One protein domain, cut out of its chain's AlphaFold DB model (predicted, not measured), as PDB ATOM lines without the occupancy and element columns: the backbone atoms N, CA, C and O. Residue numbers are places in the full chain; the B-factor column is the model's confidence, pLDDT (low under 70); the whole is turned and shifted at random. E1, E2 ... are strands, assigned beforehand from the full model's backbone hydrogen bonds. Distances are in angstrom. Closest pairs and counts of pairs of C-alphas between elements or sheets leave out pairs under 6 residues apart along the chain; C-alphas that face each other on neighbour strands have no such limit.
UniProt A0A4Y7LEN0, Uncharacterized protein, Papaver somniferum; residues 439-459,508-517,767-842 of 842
ATOM      1  N   VAL A 439     -32.559 -22.590  56.858       93.94
ATOM      2  CA  VAL A 439     -32.716 -24.022  57.136       93.94
ATOM      3  C   VAL A 439     -31.833 -24.847  56.199       93.94
ATOM      4  O   VAL A 439     -32.009 -24.855  54.979       93.94
ATOM      5  N   TYR A 440     -30.911 -25.618  56.778       91.62
ATOM      6  CA  TYR A 440     -30.086 -26.588  56.054       91.62
ATOM      7  C   TYR A 440     -30.422 -28.018  56.484       91.62
ATOM      8  O   TYR A 440     -30.206 -28.403  57.631       91.62
ATOM      9  N   LEU A 441     -30.931 -28.826  55.547       88.38
ATOM     10  CA  LEU A 441     -31.280 -30.236  55.783       88.38
ATOM     11  C   LEU A 441     -30.185 -31.223  55.339       88.38
ATOM     12  O   LEU A 441     -30.400 -32.434  55.341       88.38
ATOM     13  N   GLY A 442     -28.999 -30.733  54.960       86.50
ATOM     14  CA  GLY A 442     -27.882 -31.592  54.573       86.50
ATOM     15  C   GLY A 442     -28.193 -32.492  53.362       86.50
ATOM     16  O   GLY A 442     -28.964 -32.100  52.481       86.50
ATOM     17  N   PRO A 443     -27.624 -33.713  53.310       84.56
ATOM     18  CA  PRO A 443     -27.843 -34.668  52.219       84.56
ATOM     19  C   PRO A 443     -29.293 -35.145  52.030       84.56
ATOM     20  O   PRO A 443     -29.593 -35.733  50.996       84.56
ATOM     21  N   ILE A 444     -30.189 -34.893  52.993       87.69
ATOM     22  CA  ILE A 444     -31.625 -35.225  52.905       87.69
ATOM     23  C   ILE A 444     -32.293 -34.428  51.773       87.69
ATOM     24  O   ILE A 444     -33.251 -34.886  51.147       87.69
ATOM     25  N   GLY A 445     -31.786 -33.218  51.517       87.25
ATOM     26  CA  GLY A 445     -32.434 -32.238  50.663       87.25
ATOM     27  C   GLY A 445     -33.736 -31.699  51.256       87.25
ATOM     28  O   GLY A 445     -34.112 -32.005  52.389       87.25
ATOM     29  N   ILE A 446     -34.433 -30.844  50.501       93.38
ATOM     30  CA  ILE A 446     -35.630 -30.177  51.021       93.38
ATOM     31  C   ILE A 446     -36.830 -31.130  50.959       93.38
ATOM     32  O   ILE A 446     -37.275 -31.529  49.876       93.38
ATOM     33  N   VAL A 447     -37.384 -31.466  52.128       95.56
ATOM     34  CA  VAL A 447     -38.529 -32.377  52.267       95.56
ATOM     35  C   VAL A 447     -39.763 -31.782  51.579       95.56
ATOM     36  O   VAL A 447     -40.248 -30.704  51.927       95.56
ATOM     37  N   ARG A 448     -40.285 -32.499  50.575       96.44
ATOM     38  CA  ARG A 448     -41.399 -32.062  49.716       96.44
ATOM     39  C   ARG A 448     -42.420 -33.171  49.494       96.44
ATOM     40  O   ARG A 448     -42.072 -34.340  49.357       96.44
ATOM     41  N   CYS A 449     -43.690 -32.796  49.364       98.00
ATOM     42  CA  CYS A 449     -44.772 -33.719  49.032       98.00
ATOM     43  C   CYS A 449     -44.577 -34.309  47.627       98.00
ATOM     44  O   CYS A 449     -44.460 -33.563  46.648       98.00
ATOM     45  N   ARG A 450     -44.625 -35.643  47.497       97.06
ATOM     46  CA  ARG A 450     -44.314 -36.360  46.241       97.06
ATOM     47  C   ARG A 450     -45.239 -36.030  45.061       97.06
ATOM     48  O   ARG A 450     -44.844 -36.223  43.915       97.06
ATOM     49  N   LYS A 451     -46.438 -35.491  45.327       96.62
ATOM     50  CA  LYS A 451     -47.440 -35.104  44.313       96.62
ATOM     51  C   LYS A 451     -47.404 -33.614  43.963       96.62
ATOM     52  O   LYS A 451     -47.042 -33.268  42.847       96.62
ATOM     53  N   CYS A 452     -47.768 -32.724  44.889       95.44
ATOM     54  CA  CYS A 452     -47.869 -31.279  44.611       95.44
ATOM     55  C   CYS A 452     -46.542 -30.511  44.751       95.44
ATOM     56  O   CYS A 452     -46.494 -29.310  44.475       95.44
ATOM     57  N   ARG A 453     -45.465 -31.173  45.204       95.44
ATOM     58  CA  ARG A 453     -44.148 -30.563  45.470       95.44
ATOM     59  C   ARG A 453     -44.212 -29.351  46.415       95.44
ATOM     60  O   ARG A 453     -43.383 -28.452  46.306       95.44
ATOM     61  N   THR A 454     -45.212 -29.321  47.301       97.12
ATOM     62  CA  THR A 454     -45.295 -28.447  48.484       97.12
ATOM     63  C   THR A 454     -44.171 -28.807  49.448       97.12
ATOM     64  O   THR A 454     -43.955 -29.994  49.704       97.12
ATOM     65  N   TYR A 455     -43.472 -27.800  49.955       97.31
ATOM     66  CA  TYR A 455     -42.443 -27.912  50.986       97.31
ATOM     67  C   TYR A 455     -43.057 -28.275  52.338       97.31
ATOM     68  O   TYR A 455     -44.196 -27.884  52.621       97.31
ATOM     69  N   VAL A 456     -42.315 -29.016  53.164       96.94
ATOM     70  CA  VAL A 456     -42.667 -29.215  54.577       96.94
ATOM     71  C   VAL A 456     -42.853 -27.853  55.265       96.94
ATOM     72  O   VAL A 456     -42.213 -26.876  54.883       96.94
ATOM     73  N   ASN A 457     -43.820 -27.770  56.174       96.75
ATOM     74  CA  ASN A 457     -44.275 -26.529  56.801       96.75
ATOM     75  C   ASN A 457     -45.002 -26.840  58.127       96.75
ATOM     76  O   ASN A 457     -45.419 -27.990  58.302       96.75
ATOM     77  N   PRO A 458     -45.242 -25.860  59.019       96.00
ATOM     78  CA  PRO A 458     -45.880 -26.094  60.322       96.00
ATOM     79  C   PRO A 458     -47.264 -26.765  60.276       96.00
ATOM     80  O   PRO A 458     -47.650 -27.449  61.220       96.00
ATOM     81  N   TYR A 459     -48.013 -26.620  59.176       95.38
ATOM     82  CA  TYR A 459     -49.368 -27.169  59.034       95.38
ATOM     83  C   TYR A 459     -49.417 -28.624  58.529       95.38
ATOM     84  O   TYR A 459     -50.507 -29.164  58.318       95.38
ATOM     85  N   VAL A 508     -39.482 -19.214  56.084       95.06
ATOM     86  CA  VAL A 508     -38.134 -19.799  56.228       95.06
ATOM     87  C   VAL A 508     -37.394 -19.721  54.894       95.06
ATOM     88  O   VAL A 508     -38.046 -19.710  53.848       95.06
ATOM     89  N   ASP A 509     -36.062 -19.744  54.912       94.56
ATOM     90  CA  ASP A 509     -35.251 -19.891  53.697       94.56
ATOM     91  C   ASP A 509     -34.478 -21.215  53.709       94.56
ATOM     92  O   ASP A 509     -33.698 -21.483  54.619       94.56
ATOM     93  N   PHE A 510     -34.689 -22.075  52.714       94.38
ATOM     94  CA  PHE A 510     -33.965 -23.339  52.598       94.38
ATOM     95  C   PHE A 510     -32.738 -23.215  51.697       94.38
ATOM     96  O   PHE A 510     -32.873 -22.932  50.506       94.38
ATOM     97  N   ILE A 511     -31.560 -23.610  52.191       92.56
ATOM     98  CA  ILE A 511     -30.396 -23.823  51.315       92.56
ATOM     99  C   ILE A 511     -30.718 -24.972  50.344       92.56
ATOM    100  O   ILE A 511     -30.947 -26.117  50.751       92.56
ATOM    101  N   ALA A 512     -30.743 -24.666  49.049       89.75
ATOM    102  CA  ALA A 512     -31.177 -25.569  47.995       89.75
ATOM    103  C   ALA A 512     -30.060 -26.553  47.592       89.75
ATOM    104  O   ALA A 512     -28.952 -26.130  47.251       89.75
ATOM    105  N   PRO A 513     -30.331 -27.872  47.560       88.19
ATOM    106  CA  PRO A 513     -29.391 -28.851  47.025       88.19
ATOM    107  C   PRO A 513     -29.162 -28.687  45.519       88.19
ATOM    108  O   PRO A 513     -29.964 -28.089  44.800       88.19
ATOM    109  N   THR A 514     -28.113 -29.336  45.013       86.06
ATOM    110  CA  THR A 514     -27.709 -29.277  43.598       86.06
ATOM    111  C   THR A 514     -28.782 -29.730  42.600       86.06
ATOM    112  O   THR A 514     -28.721 -29.336  41.440       86.06
ATOM    113  N   GLU A 515     -29.817 -30.468  43.023       87.25
ATOM    114  CA  GLU A 515     -30.971 -30.824  42.176       87.25
ATOM    115  C   GLU A 515     -31.812 -29.617  41.705       87.25
ATOM    116  O   GLU A 515     -32.609 -29.746  40.777       87.25
ATOM    117  N   TYR A 516     -31.646 -28.448  42.335       85.81
ATOM    118  CA  TYR A 516     -32.282 -27.187  41.935       85.81
ATOM    119  C   TYR A 516     -31.449 -26.392  40.917       85.81
ATOM    120  O   TYR A 516     -31.936 -25.412  40.353       85.81
ATOM    121  N   MET A 517     -30.202 -26.800  40.677       84.88
ATOM    122  CA  MET A 517     -29.212 -26.030  39.931       84.88
ATOM    123  C   MET A 517     -29.168 -26.473  38.468       84.88
ATOM    124  O   MET A 517     -28.589 -27.505  38.136       84.88
ATOM    125  N   MET A 767     -37.271 -17.665  40.380       94.38
ATOM    126  CA  MET A 767     -38.512 -18.323  39.975       94.38
ATOM    127  C   MET A 767     -39.500 -18.406  41.133       94.38
ATOM    128  O   MET A 767     -39.271 -19.129  42.104       94.38
ATOM    129  N   LEU A 768     -40.633 -17.711  40.999       96.44
ATOM    130  CA  LEU A 768     -41.708 -17.731  41.989       96.44
ATOM    131  C   LEU A 768     -42.819 -18.705  41.586       96.44
ATOM    132  O   LEU A 768     -43.330 -18.684  40.460       96.44
ATOM    133  N   ARG A 769     -43.234 -19.544  42.540       95.44
ATOM    134  CA  ARG A 769     -44.403 -20.426  42.426       95.44
ATOM    135  C   ARG A 769     -45.195 -20.452  43.726       95.44
ATOM    136  O   ARG A 769     -44.748 -21.036  44.712       95.44
ATOM    137  N   ILE A 770     -46.429 -19.955  43.670       94.62
ATOM    138  CA  ILE A 770     -47.435 -20.218  44.699       94.62
ATOM    139  C   ILE A 770     -48.113 -21.586  44.498       94.62
ATOM    140  O   ILE A 770     -48.196 -22.122  43.389       94.62
ATOM    141  N   ARG A 771     -48.610 -22.154  45.595       95.06
ATOM    142  CA  ARG A 771     -49.517 -23.306  45.667       95.06
ATOM    143  C   ARG A 771     -50.668 -22.961  46.610       95.06
ATOM    144  O   ARG A 771     -50.491 -22.175  47.534       95.06
ATOM    145  N   CYS A 772     -51.823 -23.573  46.390       94.38
ATOM    146  CA  CYS A 772     -53.032 -23.385  47.185       94.38
ATOM    147  C   CYS A 772     -53.711 -24.733  47.462       94.38
ATOM    148  O   CYS A 772     -53.505 -25.696  46.717       94.38
ATOM    149  N   GLY A 773     -54.486 -24.805  48.545       92.38
ATOM    150  CA  GLY A 773     -55.210 -26.008  48.955       92.38
ATOM    151  C   GLY A 773     -56.231 -26.501  47.921       92.38
ATOM    152  O   GLY A 773     -56.712 -25.744  47.079       92.38
ATOM    153  N   LYS A 774     -56.589 -27.790  47.998       89.25
ATOM    154  CA  LYS A 774     -57.617 -28.400  47.134       89.25
ATOM    155  C   LYS A 774     -58.933 -27.605  47.165       89.25
ATOM    156  O   LYS A 774     -59.439 -27.291  48.238       89.25
ATOM    157  N   GLY A 775     -59.526 -27.393  45.988       89.94
ATOM    158  CA  GLY A 775     -60.823 -26.729  45.827       89.94
ATOM    159  C   GLY A 775     -60.720 -25.239  45.503       89.94
ATOM    160  O   GLY A 775     -61.725 -24.643  45.121       89.94
ATOM    161  N   VAL A 776     -59.523 -24.648  45.576       92.00
ATOM    162  CA  VAL A 776     -59.227 -23.309  45.049       92.00
ATOM    163  C   VAL A 776     -58.083 -23.366  44.042       92.00
ATOM    164  O   VAL A 776     -57.194 -24.214  44.135       92.00
ATOM    165  N   ARG A 777     -58.072 -22.425  43.098       92.81
ATOM    166  CA  ARG A 777     -56.979 -22.238  42.134       92.81
ATOM    167  C   ARG A 777     -56.765 -20.767  41.814       92.81
ATOM    168  O   ARG A 777     -57.694 -19.967  41.903       92.81
ATOM    169  N   PHE A 778     -55.571 -20.435  41.337       93.06
ATOM    170  CA  PHE A 778     -55.306 -19.133  40.732       93.06
ATOM    171  C   PHE A 778     -55.858 -19.078  39.296       93.06
ATOM    172  O   PHE A 778     -55.793 -20.058  38.546       93.06
ATOM    173  N   THR A 779     -56.449 -17.943  38.922       91.31
ATOM    174  CA  THR A 779     -57.043 -17.690  37.595       91.31
ATOM    175  C   THR A 779     -56.219 -16.722  36.761       91.31
ATOM    176  O   THR A 779     -56.115 -16.904  35.549       91.31
ATOM    177  N   SER A 780     -55.655 -15.696  37.392       92.81
ATOM    178  CA  SER A 780     -54.880 -14.643  36.743       92.81
ATOM    179  C   SER A 780     -53.760 -14.149  37.660       92.81
ATOM    180  O   SER A 780     -53.816 -14.333  38.875       92.81
ATOM    181  N   TYR A 781     -52.732 -13.557  37.055       95.38
ATOM    182  CA  TYR A 781     -51.527 -13.064  37.721       95.38
ATOM    183  C   TYR A 781     -51.233 -11.643  37.214       95.38
ATOM    184  O   TYR A 781     -51.382 -11.368  36.020       95.38
ATOM    185  N   GLN A 782     -50.807 -10.750  38.104       95.31
ATOM    186  CA  GLN A 782     -50.529  -9.334  37.860       95.31
ATOM    187  C   GLN A 782     -49.227  -8.912  38.561       95.31
ATOM    188  O   GLN A 782     -48.928  -9.358  39.665       95.31
ATOM    189  N   GLY A 783     -48.443  -8.060  37.904       95.00
ATOM    190  CA  GLY A 783     -47.086  -7.679  38.309       95.00
ATOM    191  C   GLY A 783     -46.166  -7.616  37.088       95.00
ATOM    192  O   GLY A 783     -46.652  -7.649  35.951       95.00
ATOM    193  N   HIS A 784     -44.853  -7.532  37.312       96.19
ATOM    194  CA  HIS A 784     -43.841  -7.593  36.252       96.19
ATOM    195  C   HIS A 784     -43.112  -8.944  36.295       96.19
ATOM    196  O   HIS A 784     -42.465  -9.258  37.287       96.19
ATOM    197  N   PHE A 785     -43.265  -9.765  35.252       96.31
ATOM    198  CA  PHE A 785     -42.689 -11.114  35.117       96.31
ATOM    199  C   PHE A 785     -43.011 -11.710  33.736       96.31
ATOM    200  O   PHE A 785     -43.939 -11.263  33.053       96.31
ATOM    201  N   MET A 786     -42.351 -12.818  33.381       95.44
ATOM    202  CA  MET A 786     -42.833 -13.722  32.330       95.44
ATOM    203  C   MET A 786     -43.368 -15.021  32.929       95.44
ATOM    204  O   MET A 786     -42.700 -15.693  33.712       95.44
ATOM    205  N   LEU A 787     -44.568 -15.421  32.515       93.38
ATOM    206  CA  LEU A 787     -45.184 -16.675  32.935       93.38
ATOM    207  C   LEU A 787     -44.614 -17.845  32.103       93.38
ATOM    208  O   LEU A 787     -44.999 -18.027  30.951       93.38
ATOM    209  N   ARG A 788     -43.690 -18.634  32.674       87.44
ATOM    210  CA  ARG A 788     -43.064 -19.813  32.022       87.44
ATOM    211  C   ARG A 788     -44.027 -20.997  31.903       87.44
ATOM    212  O   ARG A 788     -43.980 -21.751  30.939       87.44
ATOM    213  N   SER A 789     -44.885 -21.173  32.903       87.31
ATOM    214  CA  SER A 789     -46.002 -22.125  32.919       87.31
ATOM    215  C   SER A 789     -47.134 -21.539  33.765       87.31
ATOM    216  O   SER A 789     -46.907 -20.581  34.495       87.31
ATOM    217  N   SER A 790     -48.331 -22.132  33.738       82.56
ATOM    218  CA  SER A 790     -49.557 -21.632  34.405       82.56
ATOM    219  C   SER A 790     -49.476 -21.336  35.918       82.56
ATOM    220  O   SER A 790     -50.449 -20.848  36.491       82.56
ATOM    221  N   ASN A 791     -48.348 -21.635  36.566       86.38
ATOM    222  CA  ASN A 791     -48.028 -21.354  37.966       86.38
ATOM    223  C   ASN A 791     -46.511 -21.173  38.204       86.38
ATOM    224  O   ASN A 791     -45.982 -21.645  39.214       86.38
ATOM    225  N   LEU A 792     -45.783 -20.590  37.244       93.31
ATOM    226  CA  LEU A 792     -44.347 -20.328  37.371       93.31
ATOM    227  C   LEU A 792     -43.986 -18.981  36.747       93.31
ATOM    228  O   LEU A 792     -43.988 -18.838  35.521       93.31
ATOM    229  N   LEU A 793     -43.672 -18.012  37.601       96.00
ATOM    230  CA  LEU A 793     -43.212 -16.685  37.218       96.00
ATOM    231  C   LEU A 793     -41.684 -16.731  37.121       96.00
ATOM    232  O   LEU A 793     -41.022 -17.081  38.097       96.00
ATOM    233  N   ALA A 794     -41.131 -16.395  35.956       96.06
ATOM    234  CA  ALA A 794     -39.710 -16.105  35.804       96.06
ATOM    235  C   ALA A 794     -39.451 -14.635  36.137       96.06
ATOM    236  O   ALA A 794     -40.144 -13.745  35.632       96.06
ATOM    237  N   LEU A 795     -38.437 -14.423  36.971       96.00
ATOM    238  CA  LEU A 795     -38.044 -13.155  37.567       96.00
ATOM    239  C   LEU A 795     -36.519 -12.962  37.405       96.00
ATOM    240  O   LEU A 795     -35.785 -13.095  38.381       96.00
ATOM    241  N   PRO A 796     -36.022 -12.684  36.180       95.31
ATOM    242  CA  PRO A 796     -34.598 -12.467  35.887       95.31
ATOM    243  C   PRO A 796     -33.835 -11.608  36.904       95.31
ATOM    244  O   PRO A 796     -32.705 -11.937  37.263       95.31
ATOM    245  N   ALA A 797     -34.484 -10.550  37.386       92.88
ATOM    246  CA  ALA A 797     -34.166  -9.874  38.632       92.88
ATOM    247  C   ALA A 797     -35.488  -9.531  39.341       92.88
ATOM    248  O   ALA A 797     -36.430  -9.061  38.697       92.88
ATOM    249  N   VAL A 798     -35.563  -9.760  40.649       94.75
ATOM    250  CA  VAL A 798     -36.642  -9.286  41.531       94.75
ATOM    251  C   VAL A 798     -36.017  -8.703  42.786       94.75
ATOM    252  O   VAL A 798     -35.044  -9.240  43.300       94.75
ATOM    253  N   ASP A 799     -36.564  -7.595  43.261       93.94
ATOM    254  CA  ASP A 799     -36.034  -6.840  44.390       93.94
ATOM    255  C   ASP A 799     -37.079  -6.646  45.487       93.94
ATOM    256  O   ASP A 799     -38.273  -6.905  45.297       93.94
ATOM    257  N   CYS A 800     -36.605  -6.192  46.641       92.75
ATOM    258  CA  CYS A 800     -37.381  -5.978  47.858       92.75
ATOM    259  C   CYS A 800     -38.548  -4.980  47.741       92.75
ATOM    260  O   CYS A 800     -39.376  -4.911  48.643       92.75
ATOM    261  N   ASP A 801     -38.676  -4.255  46.625       93.69
ATOM    262  CA  ASP A 801     -39.778  -3.323  46.358       93.69
ATOM    263  C   ASP A 801     -40.905  -3.950  45.497       93.69
ATOM    264  O   ASP A 801     -41.890  -3.279  45.175       93.69
ATOM    265  N   LYS A 802     -40.783  -5.225  45.078       95.00
ATOM    266  CA  LYS A 802     -41.706  -5.871  44.118       95.00
ATOM    267  C   LYS A 802     -42.716  -6.827  44.757       95.00
ATOM    268  O   LYS A 802     -42.363  -7.839  45.362       95.00
ATOM    269  N   ALA A 803     -43.992  -6.556  44.477       95.81
ATOM    270  CA  ALA A 803     -45.125  -7.413  44.813       95.81
ATOM    271  C   ALA A 803     -45.846  -7.964  43.565       95.81
ATOM    272  O   ALA A 803     -45.863  -7.352  42.492       95.81
ATOM    273  N   PHE A 804     -46.487  -9.121  43.730       96.75
ATOM    274  CA  PHE A 804     -47.223  -9.864  42.711       96.75
ATOM    275  C   PHE A 804     -48.646 -10.136  43.200       96.75
ATOM    276  O   PHE A 804     -48.846 -10.803  44.215       96.75
ATOM    277  N   THR A 805     -49.640  -9.654  42.463       96.44
ATOM    278  CA  THR A 805     -51.057  -9.879  42.774       96.44
ATOM    279  C   THR A 805     -51.583 -11.037  41.936       96.44
ATOM    280  O   THR A 805     -51.200 -11.201  40.780       96.44
ATOM    281  N   MET A 806     -52.431 -11.883  42.511       94.81
ATOM    282  CA  MET A 806     -52.959 -13.070  41.838       94.81
ATOM    283  C   MET A 806     -54.403 -13.303  42.254       94.81
ATOM    284  O   MET A 806     -54.720 -13.306  43.441       94.81
ATOM    285  N   GLN A 807     -55.282 -13.525  41.285       94.75
ATOM    286  CA  GLN A 807     -56.704 -13.744  41.528       94.75
ATOM    287  C   GLN A 807     -56.996 -15.230  41.761       94.75
ATOM    288  O   GLN A 807     -56.420 -16.089  41.090       94.75
ATOM    289  N   LEU A 808     -57.915 -15.531  42.679       92.75
ATOM    290  CA  LEU A 808     -58.380 -16.883  42.978       92.75
ATOM    291  C   LEU A 808     -59.797 -17.122  42.444       92.75
ATOM    292  O   LEU A 808     -60.617 -16.208  42.353       92.75
ATOM    293  N   ALA A 809     -60.107 -18.386  42.173       91.94
ATOM    294  CA  ALA A 809     -61.470 -18.887  42.042       91.94
ATOM    295  C   ALA A 809     -61.613 -20.242  42.741       91.94
ATOM    296  O   ALA A 809     -60.629 -20.963  42.938       91.94
ATOM    297  N   LEU A 810     -62.852 -20.599  43.078       92.25
ATOM    298  CA  LEU A 810     -63.184 -21.941  43.539       92.25
ATOM    299  C   LEU A 810     -63.188 -22.908  42.341       92.25
ATOM    300  O   LEU A 810     -63.619 -22.558  41.240       92.25
ATOM    301  N   GLU A 811     -62.704 -24.129  42.552       90.12
ATOM    302  CA  GLU A 811     -62.850 -25.255  41.620       90.12
ATOM    303  C   GLU A 811     -64.114 -26.072  41.915       90.12
ATOM    304  O   GLU A 811     -64.699 -26.665  41.011       90.12
ATOM    305  N   GLU A 812     -64.538 -26.101  43.181       87.38
ATOM    306  CA  GLU A 812     -65.671 -26.889  43.670       87.38
ATOM    307  C   GLU A 812     -66.841 -25.962  44.039       87.38
ATOM    308  O   GLU A 812     -66.649 -24.916  44.654       87.38
ATOM    309  N   THR A 813     -68.075 -26.353  43.698       88.06
ATOM    310  CA  THR A 813     -69.295 -25.567  43.989       88.06
ATOM    311  C   THR A 813     -69.468 -25.273  45.483       88.06
ATOM    312  O   THR A 813     -70.017 -24.230  45.850       88.06
ATOM    313  N   LEU A 814     -68.995 -26.197  46.326       89.31
ATOM    314  CA  LEU A 814     -68.966 -26.133  47.781       89.31
ATOM    315  C   LEU A 814     -67.626 -26.713  48.265       89.31
ATOM    316  O   LEU A 814     -67.350 -27.893  48.044       89.31
ATOM    317  N   LEU A 815     -66.817 -25.901  48.943       88.31
ATOM    318  CA  LEU A 815     -65.622 -26.342  49.652       88.31
ATOM    319  C   LEU A 815     -66.028 -27.208  50.849       88.31
ATOM    320  O   LEU A 815     -66.796 -26.788  51.714       88.31
ATOM    321  N   THR A 816     -65.473 -28.416  50.910       85.19
ATOM    322  CA  THR A 816     -65.645 -29.344  52.044       85.19
ATOM    323  C   THR A 816     -64.561 -29.190  53.114       85.19
ATOM    324  O   THR A 816     -64.728 -29.678  54.230       85.19
ATOM    325  N   ALA A 817     -63.461 -28.502  52.798       85.00
ATOM    326  CA  ALA A 817     -62.416 -28.151  53.752       85.00
ATOM    327  C   ALA A 817     -62.792 -26.879  54.531       85.00
ATOM    328  O   ALA A 817     -63.238 -25.899  53.941       85.00
ATOM    329  N   GLN A 818     -62.573 -26.889  55.850       86.50
ATOM    330  CA  GLN A 818     -62.773 -25.719  56.720       86.50
ATOM    331  C   GLN A 818     -61.614 -24.711  56.650       86.50
ATOM    332  O   GLN A 818     -61.771 -23.562  57.049       86.50
ATOM    333  N   THR A 819     -60.458 -25.136  56.136       90.19
ATOM    334  CA  THR A 819     -59.230 -24.340  56.040       90.19
ATOM    335  C   THR A 819     -58.632 -24.522  54.650       90.19
ATOM    336  O   THR A 819     -58.629 -25.631  54.110       90.19
ATOM    337  N   VAL A 820     -58.120 -23.438  54.077       92.19
ATOM    338  CA  VAL A 820     -57.430 -23.422  52.785       92.19
ATOM    339  C   VAL A 820     -56.049 -22.835  53.020       92.19
ATOM    340  O   VAL A 820     -55.944 -21.683  53.417       92.19
ATOM    341  N   TYR A 821     -55.017 -23.633  52.761       94.94
ATOM    342  CA  TYR A 821     -53.626 -23.226  52.935       94.94
ATOM    343  C   TYR A 821     -53.036 -22.672  51.640       94.94
ATOM    344  O   TYR A 821     -53.383 -23.121  50.539       94.94
ATOM    345  N   PHE A 822     -52.064 -21.784  51.784       95.81
ATOM    346  CA  PHE A 822     -51.232 -21.243  50.723       95.81
ATOM    347  C   PHE A 822     -49.761 -21.506  51.022       95.81
ATOM    348  O   PHE A 822     -49.339 -21.596  52.171       95.81
ATOM    349  N   GLN A 823     -48.972 -21.660  49.962       96.94
ATOM    350  CA  GLN A 823     -47.521 -21.704  50.075       96.94
ATOM    351  C   GLN A 823     -46.878 -21.010  48.880       96.94
ATOM    352  O   GLN A 823     -46.956 -21.515  47.754       96.94
ATOM    353  N   VAL A 824     -46.224 -19.882  49.132       97.00
ATOM    354  CA  VAL A 824     -45.312 -19.232  48.185       97.00
ATOM    355  C   VAL A 824     -43.970 -19.956  48.250       97.00
ATOM    356  O   VAL A 824     -43.601 -20.527  49.272       97.00
ATOM    357  N   ALA A 825     -43.246 -19.981  47.136       96.81
ATOM    358  CA  ALA A 825     -41.831 -20.306  47.142       96.81
ATOM    359  C   ALA A 825     -41.113 -19.489  46.067       96.81
ATOM    360  O   ALA A 825     -41.536 -19.522  44.904       96.81
ATOM    361  N   LEU A 826     -40.036 -18.809  46.451       96.38
ATOM    362  CA  LEU A 826     -39.115 -18.103  45.563       96.38
ATOM    363  C   LEU A 826     -37.792 -18.875  45.533       96.38
ATOM    364  O   LEU A 826     -37.097 -18.922  46.537       96.38
ATOM    365  N   LEU A 827     -37.447 -19.489  44.400       94.62
ATOM    366  CA  LEU A 827     -36.118 -20.073  44.166       94.62
ATOM    367  C   LEU A 827     -35.197 -19.000  43.578       94.62
ATOM    368  O   LEU A 827     -35.567 -18.393  42.573       94.62
ATOM    369  N   TYR A 828     -34.011 -18.805  44.156       91.69
ATOM    370  CA  TYR A 828     -33.019 -17.825  43.694       91.69
ATOM    371  C   TYR A 828     -31.587 -18.209  44.119       91.69
ATOM    372  O   TYR A 828     -31.421 -18.998  45.047       91.69
ATOM    373  N   PRO A 829     -30.535 -17.703  43.453       85.75
ATOM    374  CA  PRO A 829     -29.165 -17.788  43.917       85.75
ATOM    375  C   PRO A 829     -28.829 -16.655  44.893       85.75
ATOM    376  O   PRO A 829     -29.160 -15.493  44.646       85.75
ATOM    377  N   LEU A 830     -28.076 -16.978  45.945       78.56
ATOM    378  CA  LEU A 830     -27.373 -15.972  46.735       78.56
ATOM    379  C   LEU A 830     -26.133 -15.465  45.991       78.56
ATOM    380  O   LEU A 830     -25.479 -16.179  45.224       78.56
ATOM    381  N   LEU A 831     -25.748 -14.230  46.314       72.88
ATOM    382  CA  LEU A 831     -24.537 -13.554  45.831       72.88
ATOM    383  C   LEU A 831     -23.261 -14.398  46.073       72.88
ATOM    384  O   LEU A 831     -22.344 -14.424  45.245       72.88
ATOM    385  N   THR A 832     -23.259 -15.151  47.181       64.19
ATOM    386  CA  THR A 832     -22.232 -16.099  47.656       64.19
ATOM    387  C   THR A 832     -22.147 -17.414  46.866       64.19
ATOM    388  O   THR A 832     -21.288 -18.241  47.160       64.19
ATOM    389  N   ALA A 833     -22.985 -17.597  45.839       63.66
ATOM    390  CA  ALA A 833     -23.041 -18.766  44.960       63.66
ATOM    391  C   ALA A 833     -23.586 -20.080  45.569       63.66
ATOM    392  O   ALA A 833     -23.245 -21.169  45.101       63.66
ATOM    393  N   THR A 834     -24.521 -19.989  46.519       73.62
ATOM    394  CA  THR A 834     -25.523 -21.047  46.778       73.62
ATOM    395  C   THR A 834     -26.830 -20.747  46.032       73.62
ATOM    396  O   THR A 834     -27.035 -19.623  45.581       73.62
ATOM    397  N   TYR A 835     -27.726 -21.732  45.904       81.62
ATOM    398  CA  TYR A 835     -29.152 -21.468  45.664       81.62
ATOM    399  C   TYR A 835     -29.925 -21.628  46.971       81.62
ATOM    400  O   TYR A 835     -29.583 -22.476  47.793       81.62
ATOM    401  N   ASN A 836     -30.971 -20.827  47.123       84.69
ATOM    402  CA  ASN A 836     -31.810 -20.689  48.303       84.69
ATOM    403  C   ASN A 836     -33.297 -20.703  47.887       84.69
ATOM    404  O   ASN A 836     -33.631 -20.527  46.705       84.69
ATOM    405  N   VAL A 837     -34.196 -20.986  48.832       87.94
ATOM    406  CA  VAL A 837     -35.645 -21.036  48.610       87.94
ATOM    407  C   VAL A 837     -36.382 -20.470  49.820       87.94
ATOM    408  O   VAL A 837     -36.701 -21.211  50.753       87.94
ATOM    409  N   VAL A 838     -36.754 -19.193  49.740       89.75
ATOM    410  CA  VAL A 838     -37.712 -18.581  50.669       89.75
ATOM    411  C   VAL A 838     -39.086 -19.213  50.446       89.75
ATOM    412  O   VAL A 838     -39.551 -19.337  49.306       89.75
ATOM    413  N   VAL A 839     -39.723 -19.644  51.535       88.19
ATOM    414  CA  VAL A 839     -41.036 -20.298  51.560       88.19
ATOM    415  C   VAL A 839     -41.924 -19.625  52.603       88.19
ATOM    416  O   VAL A 839     -41.701 -19.794  53.798       88.19
ATOM    417  N   ASP A 840     -42.971 -18.939  52.139       87.38
ATOM    418  CA  ASP A 840     -44.036 -18.373  52.978       87.38
ATOM    419  C   ASP A 840     -45.260 -19.286  53.003       87.38
ATOM    420  O   ASP A 840     -45.635 -19.866  51.975       87.38
ATOM    421  N   VAL A 841     -45.917 -19.389  54.157       85.00
ATOM    422  CA  VAL A 841     -47.065 -20.277  54.397       85.00
ATOM    423  C   VAL A 841     -48.182 -19.519  55.114       85.00
ATOM    424  O   VAL A 841     -47.917 -18.804  56.075       85.00
ATOM    425  N   PHE A 842     -49.426 -19.678  54.652       88.62
ATOM    426  CA  PHE A 842     -50.610 -18.973  55.166       88.62
ATOM    427  C   PHE A 842     -51.850 -19.877  55.170       88.62
ATOM    428  O   PHE A 842     -51.888 -20.806  54.329       88.62
TER     429      PHE A 842
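AT A GLANCE: This is residues 439 to 459, 508 to 517 and 767 to 842 of the 842 residues of an uncharacterized protein of Papaver somniferum (UniProt A0A4Y7LEN0). There is little regular structure: a small sheet, E1-E7-E6, has the hairpin E3-E4 near its E6 edge, while the strand pair E2-E5 reaches toward the other end of the long axis. Of 107 printed residues, 41 are in seven named strands, E1 to E7 in chain order; the class is all strand, each sheet antiparallel. It is compact, radius of gyration of the C-alphas 14.9 A, spanning 47 by 32 by 22 A.

IN THESE COORDINATES: After residues 439 to 459, with no named element, come E1, 508 to 512, from C-alpha 508 at (-38.134, -19.799, 56.228); E2, 776 to 782; E3, 786 to 789; E4, 792 to 799, bending by 85 degrees at residue 796; E5, 804 to 810, 20.0 A long; E6, 826 to 829; and E7, 835 to 840, to C-alpha 840 at (-44.036, -18.373, 52.978).

HOW THE PARTS SIT: E1 and inner strand E7 are antiparallel at 153 degrees, N 510 and O 837 being 2.9 A apart. In hairpin E6-E7, N 826 and O 838 are 2.9 A apart; in hairpin E3-E4, N 788 and O 792, 2.9 A; between antiparallel E2 and E5, N 779 and O 807, 2.9 A.

THE WHOLE: Residues 460 to 507 and 518 to 766 are cut out, leaving C-alpha gaps of 13.7 A and 12.1 A. The link E5 to E6 is long, 15 residues. Residues 832 to 833 have pLDDT under 70.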